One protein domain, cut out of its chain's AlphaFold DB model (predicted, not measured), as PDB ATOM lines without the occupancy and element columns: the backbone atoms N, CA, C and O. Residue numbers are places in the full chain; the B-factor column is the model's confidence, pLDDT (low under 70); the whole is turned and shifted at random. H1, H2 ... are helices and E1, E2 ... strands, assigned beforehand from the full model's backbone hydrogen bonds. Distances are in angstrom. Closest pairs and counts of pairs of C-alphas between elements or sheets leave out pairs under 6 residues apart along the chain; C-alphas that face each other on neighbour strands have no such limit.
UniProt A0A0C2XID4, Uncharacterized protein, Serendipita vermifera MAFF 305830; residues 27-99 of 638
ATOM      1  N   ALA A  27     -17.802 -24.432 -41.246       90.31
ATOM      2  CA  ALA A  27     -17.254 -25.602 -40.566       90.31
ATOM      3  C   ALA A  27     -15.726 -25.497 -40.496       90.31
ATOM      4  O   ALA A  27     -15.080 -25.126 -41.483       90.31
ATOM      5  N   LEU A  28     -15.158 -25.841 -39.339       89.44
ATOM      6  CA  LEU A  28     -13.718 -25.969 -39.117       89.44
ATOM      7  C   LEU A  28     -13.352 -27.453 -39.166       89.44
ATOM      8  O   LEU A  28     -13.847 -28.244 -38.371       89.44
ATOM      9  N   MET A  29     -12.492 -27.832 -40.104       85.44
ATOM     10  CA  MET A  29     -12.005 -29.200 -40.271       85.44
ATOM     11  C   MET A  29     -10.490 -29.219 -40.107       85.44
ATOM     12  O   MET A  29      -9.810 -28.286 -40.530       85.44
ATOM     13  N   LEU A  30      -9.939 -30.278 -39.519       89.25
ATOM     14  CA  LEU A  30      -8.493 -30.500 -39.531       89.25
ATOM     15  C   LEU A  30      -8.043 -30.835 -40.959       89.25
ATOM     16  O   LEU A  30      -8.688 -31.634 -41.635       89.25
ATOM     17  N   ASP A  31      -6.956 -30.218 -41.426       86.62
ATOM     18  CA  ASP A  31      -6.354 -30.539 -42.721       86.62
ATOM     19  C   ASP A  31      -5.729 -31.942 -42.642       86.62
ATOM     20  O   ASP A  31      -4.712 -32.110 -41.960       86.62
ATOM     21  N   PRO A  32      -6.266 -32.955 -43.348       82.06
ATOM     22  CA  PRO A  32      -5.675 -34.291 -43.327       82.06
ATOM     23  C   PRO A  32      -4.263 -34.301 -43.930       82.06
ATOM     24  O   PRO A  32      -3.468 -35.187 -43.634       82.06
ATOM     25  N   SER A  33      -3.924 -33.302 -44.752       89.81
ATOM     26  CA  SER A  33      -2.605 -33.171 -45.376       89.81
ATOM     27  C   SER A  33      -1.562 -32.585 -44.423       89.81
ATOM     28  O   SER A  33      -0.364 -32.690 -44.691       89.81
ATOM     29  N   LYS A  34      -1.995 -31.897 -43.355       91.94
ATOM     30  CA  LYS A  34      -1.125 -31.138 -42.449       91.94
ATOM     31  C   LYS A  34      -1.647 -31.207 -41.006       91.94
ATOM     32  O   LYS A  34      -2.482 -30.384 -40.626       91.94
ATOM     33  N   PRO A  35      -1.135 -32.130 -40.172       91.44
ATOM     34  CA  PRO A  35      -1.566 -32.236 -38.782       91.44
ATOM     35  C   PRO A  35      -1.345 -30.910 -38.037       91.44
ATOM     36  O   PRO A  35      -0.308 -30.265 -38.189       91.44
ATOM     37  N   GLY A  36      -2.345 -30.487 -37.260       89.50
ATOM     38  CA  GLY A  36      -2.335 -29.219 -36.517       89.50
ATOM     39  C   GLY A  36      -2.810 -27.988 -37.301       89.50
ATOM     40  O   GLY A  36      -2.894 -26.906 -36.723       89.50
ATOM     41  N   HIS A  37      -3.151 -28.121 -38.587       89.38
ATOM     42  CA  HIS A  37      -3.760 -27.042 -39.365       89.38
ATOM     43  C   HIS A  37      -5.277 -27.217 -39.479       89.38
ATOM     44  O   HIS A  37      -5.768 -28.323 -39.690       89.38
ATOM     45  N   TYR A  38      -6.012 -26.107 -39.391       90.94
ATOM     46  CA  TYR A  38      -7.458 -26.067 -39.608       90.94
ATOM     47  C   TYR A  38      -7.770 -25.441 -40.970       90.94
ATOM     48  O   TYR A  38      -7.240 -24.383 -41.319       90.94
ATOM     49  N   ILE A  39      -8.655 -26.079 -41.727       90.00
ATOM     50  CA  ILE A  39      -9.291 -25.530 -42.921       90.00
ATOM     51  C   ILE A  39     -10.710 -25.143 -42.531       90.00
ATOM     52  O   ILE A  39     -11.451 -25.933 -41.952       90.00
ATOM     53  N   TRP A  40     -11.102 -23.923 -42.872       90.88
ATOM     54  CA  TRP A  40     -12.486 -23.499 -42.759       90.88
ATOM     55  C   TRP A  40     -13.164 -23.604 -44.124       90.88
ATOM     56  O   TRP A  40     -12.582 -23.253 -45.154       90.88
ATOM     57  N   THR A  41     -14.400 -24.094 -44.150       91.12
ATOM     58  CA  THR A  41     -15.214 -24.161 -45.369       91.12
ATOM     59  C   THR A  41     -16.621 -23.657 -45.085       91.12
ATOM     60  O   THR A  41     -17.148 -23.836 -43.988       91.12
ATOM     61  N   PHE A  42     -17.238 -22.983 -46.058       93.94
ATOM     62  CA  PHE A  42     -18.658 -22.655 -45.953       93.94
ATOM     63  C   PHE A  42     -19.472 -23.933 -46.088       93.94
ATOM     64  O   PHE A  42     -19.302 -24.664 -47.066       93.94
ATOM     65  N   VAL A  43     -20.377 -24.160 -45.141       94.94
ATOM     66  CA  VAL A  43     -21.247 -25.332 -45.143       94.94
ATOM     67  C   VAL A  43     -22.198 -25.225 -46.339       94.94
ATOM     68  O   VAL A  43     -23.009 -24.291 -46.394       94.94
ATOM     69  N   PRO A  44     -22.114 -26.129 -47.333       94.50
ATOM     70  CA  PRO A  44     -23.000 -26.070 -48.482       94.50
ATOM     71  C   PRO A  44     -24.436 -26.383 -48.050       94.50
ATOM     72  O   PRO A  44     -24.682 -27.073 -47.061       94.50
ATOM     73  N   ARG A  45     -25.414 -25.888 -48.813       92.62
ATOM     74  CA  ARG A  45     -26.807 -26.298 -48.613       92.62
ATOM     75  C   ARG A  45     -26.953 -27.767 -49.004       92.62
ATOM     76  O   ARG A  45     -26.478 -28.162 -50.072       92.62
ATOM     77  N   ALA A  46     -27.617 -28.552 -48.157       91.81
ATOM     78  CA  ALA A  46     -28.007 -29.912 -48.509       91.81
ATOM     79  C   ALA A  46     -28.915 -29.892 -49.748       91.81
ATOM     80  O   ALA A  46     -29.628 -28.915 -49.999       91.81
ATOM     81  N   LYS A  47     -28.881 -30.961 -50.543       92.25
ATOM     82  CA  LYS A  47     -29.779 -31.092 -51.692       92.25
ATOM     83  C   LYS A  47     -31.177 -31.445 -51.190       92.25
ATOM     84  O   LYS A  47     -31.316 -32.230 -50.262       92.25
ATOM     85  N   GLY A  48     -32.217 -30.902 -51.807       89.06
ATOM     86  CA  GLY A  48     -33.589 -31.227 -51.427       89.06
ATOM     87  C   GLY A  48     -34.559 -30.080 -51.652       89.06
ATOM     88  O   GLY A  48     -34.161 -28.965 -51.985       89.06
ATOM     89  N   LEU A  49     -35.844 -30.395 -51.494       83.56
ATOM     90  CA  LEU A  49     -36.952 -29.435 -51.542       83.56
ATOM     91  C   LEU A  49     -37.354 -28.947 -50.141       83.56
ATOM     92  O   LEU A  49     -38.124 -27.997 -50.038       83.56
ATOM     93  N   GLY A  50     -36.862 -29.595 -49.080       83.19
ATOM     94  CA  GLY A  50     -37.130 -29.198 -47.701       83.19
ATOM     95  C   GLY A  50     -36.262 -28.023 -47.253       83.19
ATOM     96  O   GLY A  50     -35.087 -27.929 -47.615       83.19
ATOM     97  N   GLU A  51     -36.838 -27.139 -46.437       85.94
ATOM     98  CA  GLU A  51     -36.049 -26.194 -45.648       85.94
ATOM     99  C   GLU A  51     -35.209 -26.953 -44.620       85.94
ATOM    100  O   GLU A  51     -35.592 -28.022 -44.133       85.94
ATOM    101  N   GLU A  52     -34.030 -26.416 -44.311       84.75
ATOM    102  CA  GLU A  52     -33.176 -27.035 -43.312       84.75
ATOM    103  C   GLU A  52     -33.861 -26.937 -41.937       84.75
ATOM    104  O   GLU A  52     -34.296 -25.851 -41.551       84.75
ATOM    105  N   PRO A  53     -33.996 -28.052 -41.200       80.62
ATOM    106  CA  PRO A  53     -34.586 -28.051 -39.863       80.62
ATOM    107  C   PRO A  53     -33.883 -27.059 -38.934       80.62
ATOM    108  O   PRO A  53     -32.654 -27.008 -38.870       80.62
ATOM    109  N   THR A  54     -34.667 -26.329 -38.148       85.88
ATOM    110  CA  THR A  54     -34.152 -25.414 -37.121       85.88
ATOM    111  C   THR A  54     -33.823 -26.112 -35.800       85.88
ATOM    112  O   THR A  54     -33.107 -25.546 -34.983       85.88
ATOM    113  N   THR A  55     -34.306 -27.340 -35.582       90.69
ATOM    114  CA  THR A  55     -34.137 -28.086 -34.325       90.69
ATOM    115  C   THR A  55     -33.125 -29.226 -34.462       90.69
ATOM    116  O   THR A  55     -33.308 -30.123 -35.289       90.69
ATOM    117  N   TRP A  56     -32.100 -29.206 -33.607       93.12
ATOM    118  CA  TRP A  56     -31.059 -30.229 -33.440       93.12
ATOM    119  C   TRP A  56     -30.914 -30.565 -31.942       93.12
ATOM    120  O   TRP A  56     -31.186 -29.683 -31.124       93.12
ATOM    121  N   PRO A  57     -30.484 -31.784 -31.550       96.19
ATOM    122  CA  PRO A  57     -30.115 -32.940 -32.381       96.19
ATOM    123  C   PRO A  57     -31.331 -33.631 -33.020       96.19
ATOM    124  O   PRO A  57     -32.454 -33.490 -32.539       96.19
ATOM    125  N   ARG A  58     -31.126 -34.383 -34.109       94.75
ATOM    126  CA  ARG A  58     -32.220 -35.080 -34.814       94.75
ATOM    127  C   ARG A  58     -31.790 -36.414 -35.409       94.75
ATOM    128  O   ARG A  58     -30.612 -36.627 -35.663       94.75
ATOM    129  N   MET A  59     -32.775 -37.261 -35.707       97.44
ATOM    130  CA  MET A  59     -32.550 -38.477 -36.486       97.44
ATOM    131  C   MET A  59     -32.180 -38.118 -37.931       97.44
ATOM    132  O   MET A  59     -32.853 -37.296 -38.575       97.44
ATOM    133  N   VAL A  60     -31.103 -38.731 -38.409       97.56
ATOM    134  CA  VAL A  60     -30.560 -38.660 -39.765       97.56
ATOM    135  C   VAL A  60     -30.238 -40.088 -40.198       97.56
ATOM    136  O   VAL A  60     -29.662 -40.857 -39.439       97.56
ATOM    137  N   MET A  61     -30.609 -40.453 -41.419       97.81
ATOM    138  CA  MET A  61     -30.320 -41.766 -41.983       97.81
ATOM    139  C   MET A  61     -28.945 -41.734 -42.668       97.81
ATOM    140  O   MET A  61     -28.819 -41.171 -43.752       97.81
ATOM    141  N   ILE A  62     -27.907 -42.286 -42.045       97.88
ATOM    142  CA  ILE A  62     -26.536 -42.322 -42.572       97.88
ATOM    143  C   ILE A  62     -26.288 -43.720 -43.138       97.88
ATOM    144  O   ILE A  62     -26.393 -44.707 -42.424       97.88
ATOM    145  N   GLU A  63     -26.033 -43.810 -44.445       96.62
ATOM    146  CA  GLU A  63     -25.793 -45.077 -45.163       96.62
ATOM    147  C   GLU A  63     -26.894 -46.150 -44.988       96.62
ATOM    148  O   GLU A  63     -26.665 -47.332 -45.221       96.62
ATOM    149  N   GLY A  64     -28.123 -45.728 -44.668       96.00
ATOM    150  CA  GLY A  64     -29.285 -46.610 -44.488       96.00
ATOM    151  C   GLY A  64     -29.632 -46.924 -43.032       96.00
ATOM    152  O   GLY A  64     -30.663 -47.542 -42.787       96.00
ATOM    153  N   GLU A  65     -28.831 -46.455 -42.078       97.56
ATOM    154  CA  GLU A  65     -29.049 -46.630 -40.641       97.56
ATOM    155  C   GLU A  65     -29.420 -45.301 -39.978       97.56
ATOM    156  O   GLU A  65     -28.992 -44.231 -40.409       97.56
ATOM    157  N   GLU A  66     -30.246 -45.340 -38.934       97.62
ATOM    158  CA  GLU A  66     -30.721 -44.133 -38.258       97.62
ATOM    159  C   GLU A  66     -29.793 -43.734 -37.105       97.62
ATOM    160  O   GLU A  66     -29.652 -44.459 -36.124       97.62
ATOM    161  N   TYR A  67     -29.214 -42.537 -37.191       97.88
ATOM    162  CA  TYR A  67     -28.350 -41.959 -36.165       97.88
ATOM    163  C   TYR A  67     -28.952 -40.670 -35.617       97.88
ATOM    164  O   TYR A  67     -29.500 -39.854 -36.364       97.88
ATOM    165  N   GLN A  68     -28.827 -40.451 -34.307       97.69
ATOM    166  CA  GLN A  68     -29.104 -39.149 -33.713       97.69
ATOM    167  C   GLN A  68     -27.878 -38.256 -33.910       97.69
ATOM    168  O   GLN A  68     -26.854 -38.444 -33.266       97.69
ATOM    169  N   THR A  69     -27.986 -37.292 -34.815       97.25
ATOM    170  CA  THR A  69     -26.872 -36.438 -35.230       97.25
ATOM    171  C   THR A  69     -27.063 -35.026 -34.685       97.25
ATOM    172  O   THR A  69     -28.180 -34.491 -34.663       97.25
ATOM    173  N   THR A  70     -25.977 -34.412 -34.228       97.31
ATOM    174  CA  THR A  70     -25.908 -32.994 -33.853       97.31
ATOM    175  C   THR A  70     -25.796 -32.094 -35.089       97.31
ATOM    176  O   THR A  70     -25.564 -32.552 -36.209       97.31
ATOM    177  N   GLN A  71     -25.981 -30.782 -34.911       95.50
ATOM    178  CA  GLN A  71     -25.889 -29.830 -36.022       95.50
ATOM    179  C   GLN A  71     -24.486 -29.799 -36.651       95.50
ATOM    180  O   GLN A  71     -24.368 -29.702 -37.875       95.50
ATOM    181  N   ASP A  72     -23.445 -29.920 -35.826       94.06
ATOM    182  CA  ASP A  72     -22.048 -29.861 -36.259       94.06
ATOM    183  C   ASP A  72     -21.641 -31.123 -37.024       94.06
ATOM    184  O   ASP A  72     -21.022 -31.033 -38.083       94.06
ATOM    185  N   GLU A  73     -22.057 -32.302 -36.558       95.69
ATOM    186  CA  GLU A  73     -21.833 -33.567 -37.270       95.69
ATOM    187  C   GLU A  73     -22.510 -33.565 -38.646       95.69
ATOM    188  O   GLU A  73     -21.902 -33.947 -39.647       95.69
ATOM    189  N   TRP A  74     -23.740 -33.053 -38.740       96.00
ATOM    190  CA  TRP A  74     -24.421 -32.886 -40.025       96.00
ATOM    191  C   TRP A  74     -23.695 -31.906 -40.958       96.00
ATOM    192  O   TRP A  74     -23.590 -32.144 -42.165       96.00
ATOM    193  N   ASP A  75     -23.163 -30.807 -40.421       95.25
ATOM    194  CA  ASP A  75     -22.369 -29.849 -41.191       95.25
ATOM    195  C   ASP A  75     -21.054 -30.460 -41.696       95.25
ATOM    196  O   ASP A  75     -20.679 -30.212 -42.846       95.25
ATOM    197  N   LEU A  76     -20.409 -31.324 -40.904       94.25
ATOM    198  CA  LEU A  76     -19.233 -32.091 -41.327       94.25
ATOM    199  C   LEU A  76     -19.551 -33.013 -42.512       94.25
ATOM    200  O   LEU A  76     -18.808 -33.009 -43.499       94.25
ATOM    201  N   TYR A  77     -20.678 -33.735 -42.480       96.25
ATOM    202  CA  TYR A  77     -21.109 -34.567 -43.612       96.25
ATOM    203  C   TYR A  77     -21.403 -33.743 -44.871       96.25
ATOM    204  O   TYR A  77     -21.067 -34.170 -45.976       96.25
ATOM    205  N   LYS A  78     -21.972 -32.540 -44.732       95.31
ATOM    206  CA  LYS A  78     -22.203 -31.637 -45.873       95.31
ATOM    207  C   LYS A  78     -20.907 -31.094 -46.468       95.31
ATOM    208  O   LYS A  78     -20.841 -30.890 -47.681       95.31
ATOM    209  N   CYS A  79     -19.900 -30.831 -45.641       94.56
ATOM    210  CA  CYS A  79     -18.603 -30.340 -46.101       94.56
ATOM    211  C   CYS A  79     -17.745 -31.432 -46.749       94.56
ATOM    212  O   CYS A  79     -16.883 -31.114 -47.572       94.56
ATOM    213  N   ASN A  80     -17.985 -32.705 -46.429       93.69
ATOM    214  CA  ASN A  80     -17.238 -33.807 -47.016       93.69
ATOM    215  C   ASN A  80     -17.752 -34.140 -48.440       93.69
ATOM    216  O   ASN A  80     -18.903 -34.549 -48.609       93.69
ATOM    217  N   PRO A  81     -16.914 -34.006 -49.490       93.12
ATOM    218  CA  PRO A  81     -17.326 -34.257 -50.873       93.12
ATOM    219  C   PRO A  81     -17.664 -35.724 -51.176       93.12
ATOM    220  O   PRO A  81     -18.281 -35.982 -52.213       93.12
ATOM    221  N   GLU A  82     -17.264 -36.668 -50.320       94.31
ATOM    222  CA  GLU A  82     -17.574 -38.096 -50.464       94.31
ATOM    223  C   GLU A  82     -19.035 -38.418 -50.144       94.31
ATOM    224  O   GLU A  82     -19.565 -39.418 -50.632       94.31
ATOM    225  N   TYR A  83     -19.703 -37.554 -49.380       96.62
ATOM    226  CA  TYR A  83     -21.087 -37.739 -48.981       96.62
ATOM    227  C   TYR A  83     -22.031 -36.829 -49.776       96.62
ATOM    228  O   TYR A  83     -21.685 -35.788 -50.349       96.62
ATOM    229  N   GLU A  84     -23.274 -37.269 -49.867       96.44
ATOM    230  CA  GLU A  84     -24.389 -36.521 -50.414       96.44
ATOM    231  C   GLU A  84     -25.471 -36.442 -49.344       96.44
ATOM    232  O   GLU A  84     -26.044 -37.450 -48.943       96.44
ATOM    233  N   CYS A  85     -25.708 -35.223 -48.860       97.00
ATOM    234  CA  CYS A  85     -26.729 -34.934 -47.862       97.00
ATOM    235  C   CYS A  85     -28.022 -34.511 -48.564       97.00
ATOM    236  O   CYS A  85     -28.025 -33.540 -49.335       97.00
ATOM    237  N   PHE A  86     -29.112 -35.221 -48.277       96.75
ATOM    238  CA  PHE A  86     -30.435 -34.998 -48.846       96.75
ATOM    239  C   PHE A  86     -31.468 -34.689 -47.757       96.75
ATOM    240  O   PHE A  86     -31.554 -35.405 -46.762       96.75
ATOM    241  N   ILE A  87     -32.270 -33.635 -47.944       96.38
ATOM    242  CA  ILE A  87     -33.383 -33.274 -47.052       96.38
ATOM    243  C   ILE A  87     -34.709 -33.486 -47.805       96.38
ATOM    244  O   ILE A  87     -35.071 -32.660 -48.656       96.38
ATOM    245  N   PRO A  88     -35.440 -34.585 -47.534       94.50
ATOM    246  CA  PRO A  88     -36.767 -34.805 -48.107       94.50
ATOM    247  C   PRO A  88     -37.791 -33.796 -47.558       94.50
ATOM    248  O   PRO A  88     -37.575 -33.154 -46.531       94.50
ATOM    249  N   LEU A  89     -38.934 -33.658 -48.240       92.75
ATOM    250  CA  LEU A  89     -40.069 -32.900 -47.703       92.75
ATOM    251  C   LEU A  89     -40.600 -33.590 -46.429       92.75
ATOM    252  O   LEU A  89     -40.649 -34.825 -46.401       92.75
ATOM    253  N   PRO A  90     -41.017 -32.837 -45.390       86.81
ATOM    254  CA  PRO A  90     -41.649 -33.416 -44.207       86.81
ATOM    255  C   PRO A  90     -42.808 -34.346 -44.603       86.81
ATOM    256  O   PRO A  90     -43.606 -33.968 -45.465       86.81
ATOM    257  N   PRO A  91     -42.914 -35.554 -44.017       92.50
ATOM    258  CA  PRO A  91     -42.254 -36.026 -42.790       92.50
ATOM    259  C   PRO A  91     -40.918 -36.775 -42.989       92.50
ATOM    260  O   PRO A  91     -40.483 -37.482 -42.085       92.50
ATOM    261  N   GLY A  92     -40.267 -36.674 -44.151       93.81
ATOM    262  CA  GLY A  92     -39.064 -37.462 -44.431       93.81
ATOM    263  C   GLY A  92     -37.871 -37.164 -43.503       93.81
ATOM    264  O   GLY A  92     -37.650 -36.030 -43.069       93.81
ATOM    265  N   ILE A  93     -37.067 -38.196 -43.242       96.31
ATOM    266  CA  ILE A  93     -35.831 -38.126 -42.450       96.31
ATOM    267  C   ILE A  93     -34.663 -37.755 -43.388       96.31
ATOM    268  O   ILE A  93     -34.525 -38.390 -44.434       96.31
ATOM    269  N   PRO A  94     -33.829 -36.744 -43.076       97.19
ATOM    270  CA  PRO A  94     -32.635 -36.408 -43.832       97.19
ATOM    271  C   PRO A  94     -31.729 -37.610 -43.972       97.19
ATOM    272  O   PRO A  94     -31.579 -38.391 -43.038       97.19
ATOM    273  N   THR A  95     -31.113 -37.731 -45.135       97.50
ATOM    274  CA  THR A  95     -30.303 -38.890 -45.487       97.50
ATOM    275  C   THR A  95     -28.907 -38.430 -45.874       97.50
ATOM    276  O   THR A  95     -28.757 -37.493 -46.658       97.50
ATOM    277  N   VAL A  96     -27.886 -39.091 -45.338       97.81
ATOM    278  CA  VAL A  96     -26.498 -38.996 -45.788       97.81
ATOM    279  C   VAL A  96     -26.174 -40.287 -46.525       97.81
ATOM    280  O   VAL A  96     -26.163 -41.361 -45.934       97.81
ATOM    281  N   SER A  97     -25.901 -40.195 -47.820       97.38
ATOM    282  CA  SER A  97     -25.472 -41.339 -48.629       97.38
ATOM    283  C   SER A  97     -24.080 -41.092 -49.190       97.38
ATOM    284  O   SER A  97     -23.804 -40.000 -49.694       97.38
ATOM    285  N   LYS A  98     -23.206 -42.098 -49.163       96.81
ATOM    286  CA  LYS A  98     -21.919 -42.031 -49.856       96.81
ATOM    287  C   LYS A  98     -22.143 -41.943 -51.363       96.81
ATOM    288  O   LYS A  98     -22.944 -42.686 -51.929       96.81
ATOM    289  N   ARG A  99     -21.444 -41.032 -52.039       93.88
ATOM    290  CA  ARG A  99     -21.549 -40.889 -53.494       93.88
ATOM    291  C   ARG A  99     -20.999 -42.144 -54.164       93.88
ATOM    292  O   ARG A  99     -19.804 -42.414 -54.104       93.88
TER     293      ARG A  99
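AT A GLANCE: This is residues 27 to 99 of the 638 residues of an uncharacterized protein of Serendipita vermifera MAFF 305830 (UniProt A0A0C2XID4). A strongly twisted sheet of four strands has one short helix, H1, over one face, and the hairpin E1 E2 packs on H1 from beyond the sheet with its end near Ala 27 and Thr 41. The hairpin's loop and the loop between E5 and E6 make the two ends of the longest axis. The printed part has 73 residues, with one named helix and six named strands in the order E1, E2, E3, E4, H1, E5, E6 along the chain; the sheet of four is mixed, in the order E4, E3, E6, E5, and the class is mixed, helices and strands. The whole is compact, radius of gyration of the C-alphas 12.9 A, yet elongated, spanning 41 by 23 by 20 A.

IN THESE COORDINATES: Find C-alpha 27 at (-17.254, -25.602, -40.566), where E1, residues 27 to 30, begins. E2 is residues 38 to 42, 13.3 A long; E3, 58 to 62, 12.0 A; E4, 65 to 69, 11.7 A. From C-alpha 71 at (-25.889, -29.830, -36.022), H1 runs 12.4 A to residue 79. E5, 83 to 87, spans 13.2 A, and E6, 95 to 98, ends at (-21.919, -42.031, -49.856).

HOW THE PARTS SIT: Look at hairpin E3 and E4, antiparallel, with N 60 and O 67 2.8 A apart; E3 and E6 are parallel, N 96 to O 61 2.8 A; in hairpin E6 and E5, antiparallel, N 84 and O 97 are 2.8 A apart. E4, H1 and E5 form a split strand-helix-strand unit, two strands of one sheet with a helix between them along the chain and E3 and E6 between them in the sheet, and its crossover is right-handed. H1 is on the sheet at a height of 8.5 A; every O i to N i+4 pair in it is within hydrogen-bond range. Its closest C-alphas to E5 are Lys 78 and Cys 85, 5.9 A, and to E1 Asp 75 and Ala 27, 6.7 A. In hairpin E1 and E2, antiparallel, N 29 and O 39 are 2.8 A apart.

THE WHOLE: The farthest C-alphas, Lys 34 and Pro 91, are 41.4 A apart. The link E2 to E3 is long, and its residues 47 to 48 pair, parallel, with 86 to 87 of E5. The printed part has no cut, and no printed residue is under 70 in pLDDT.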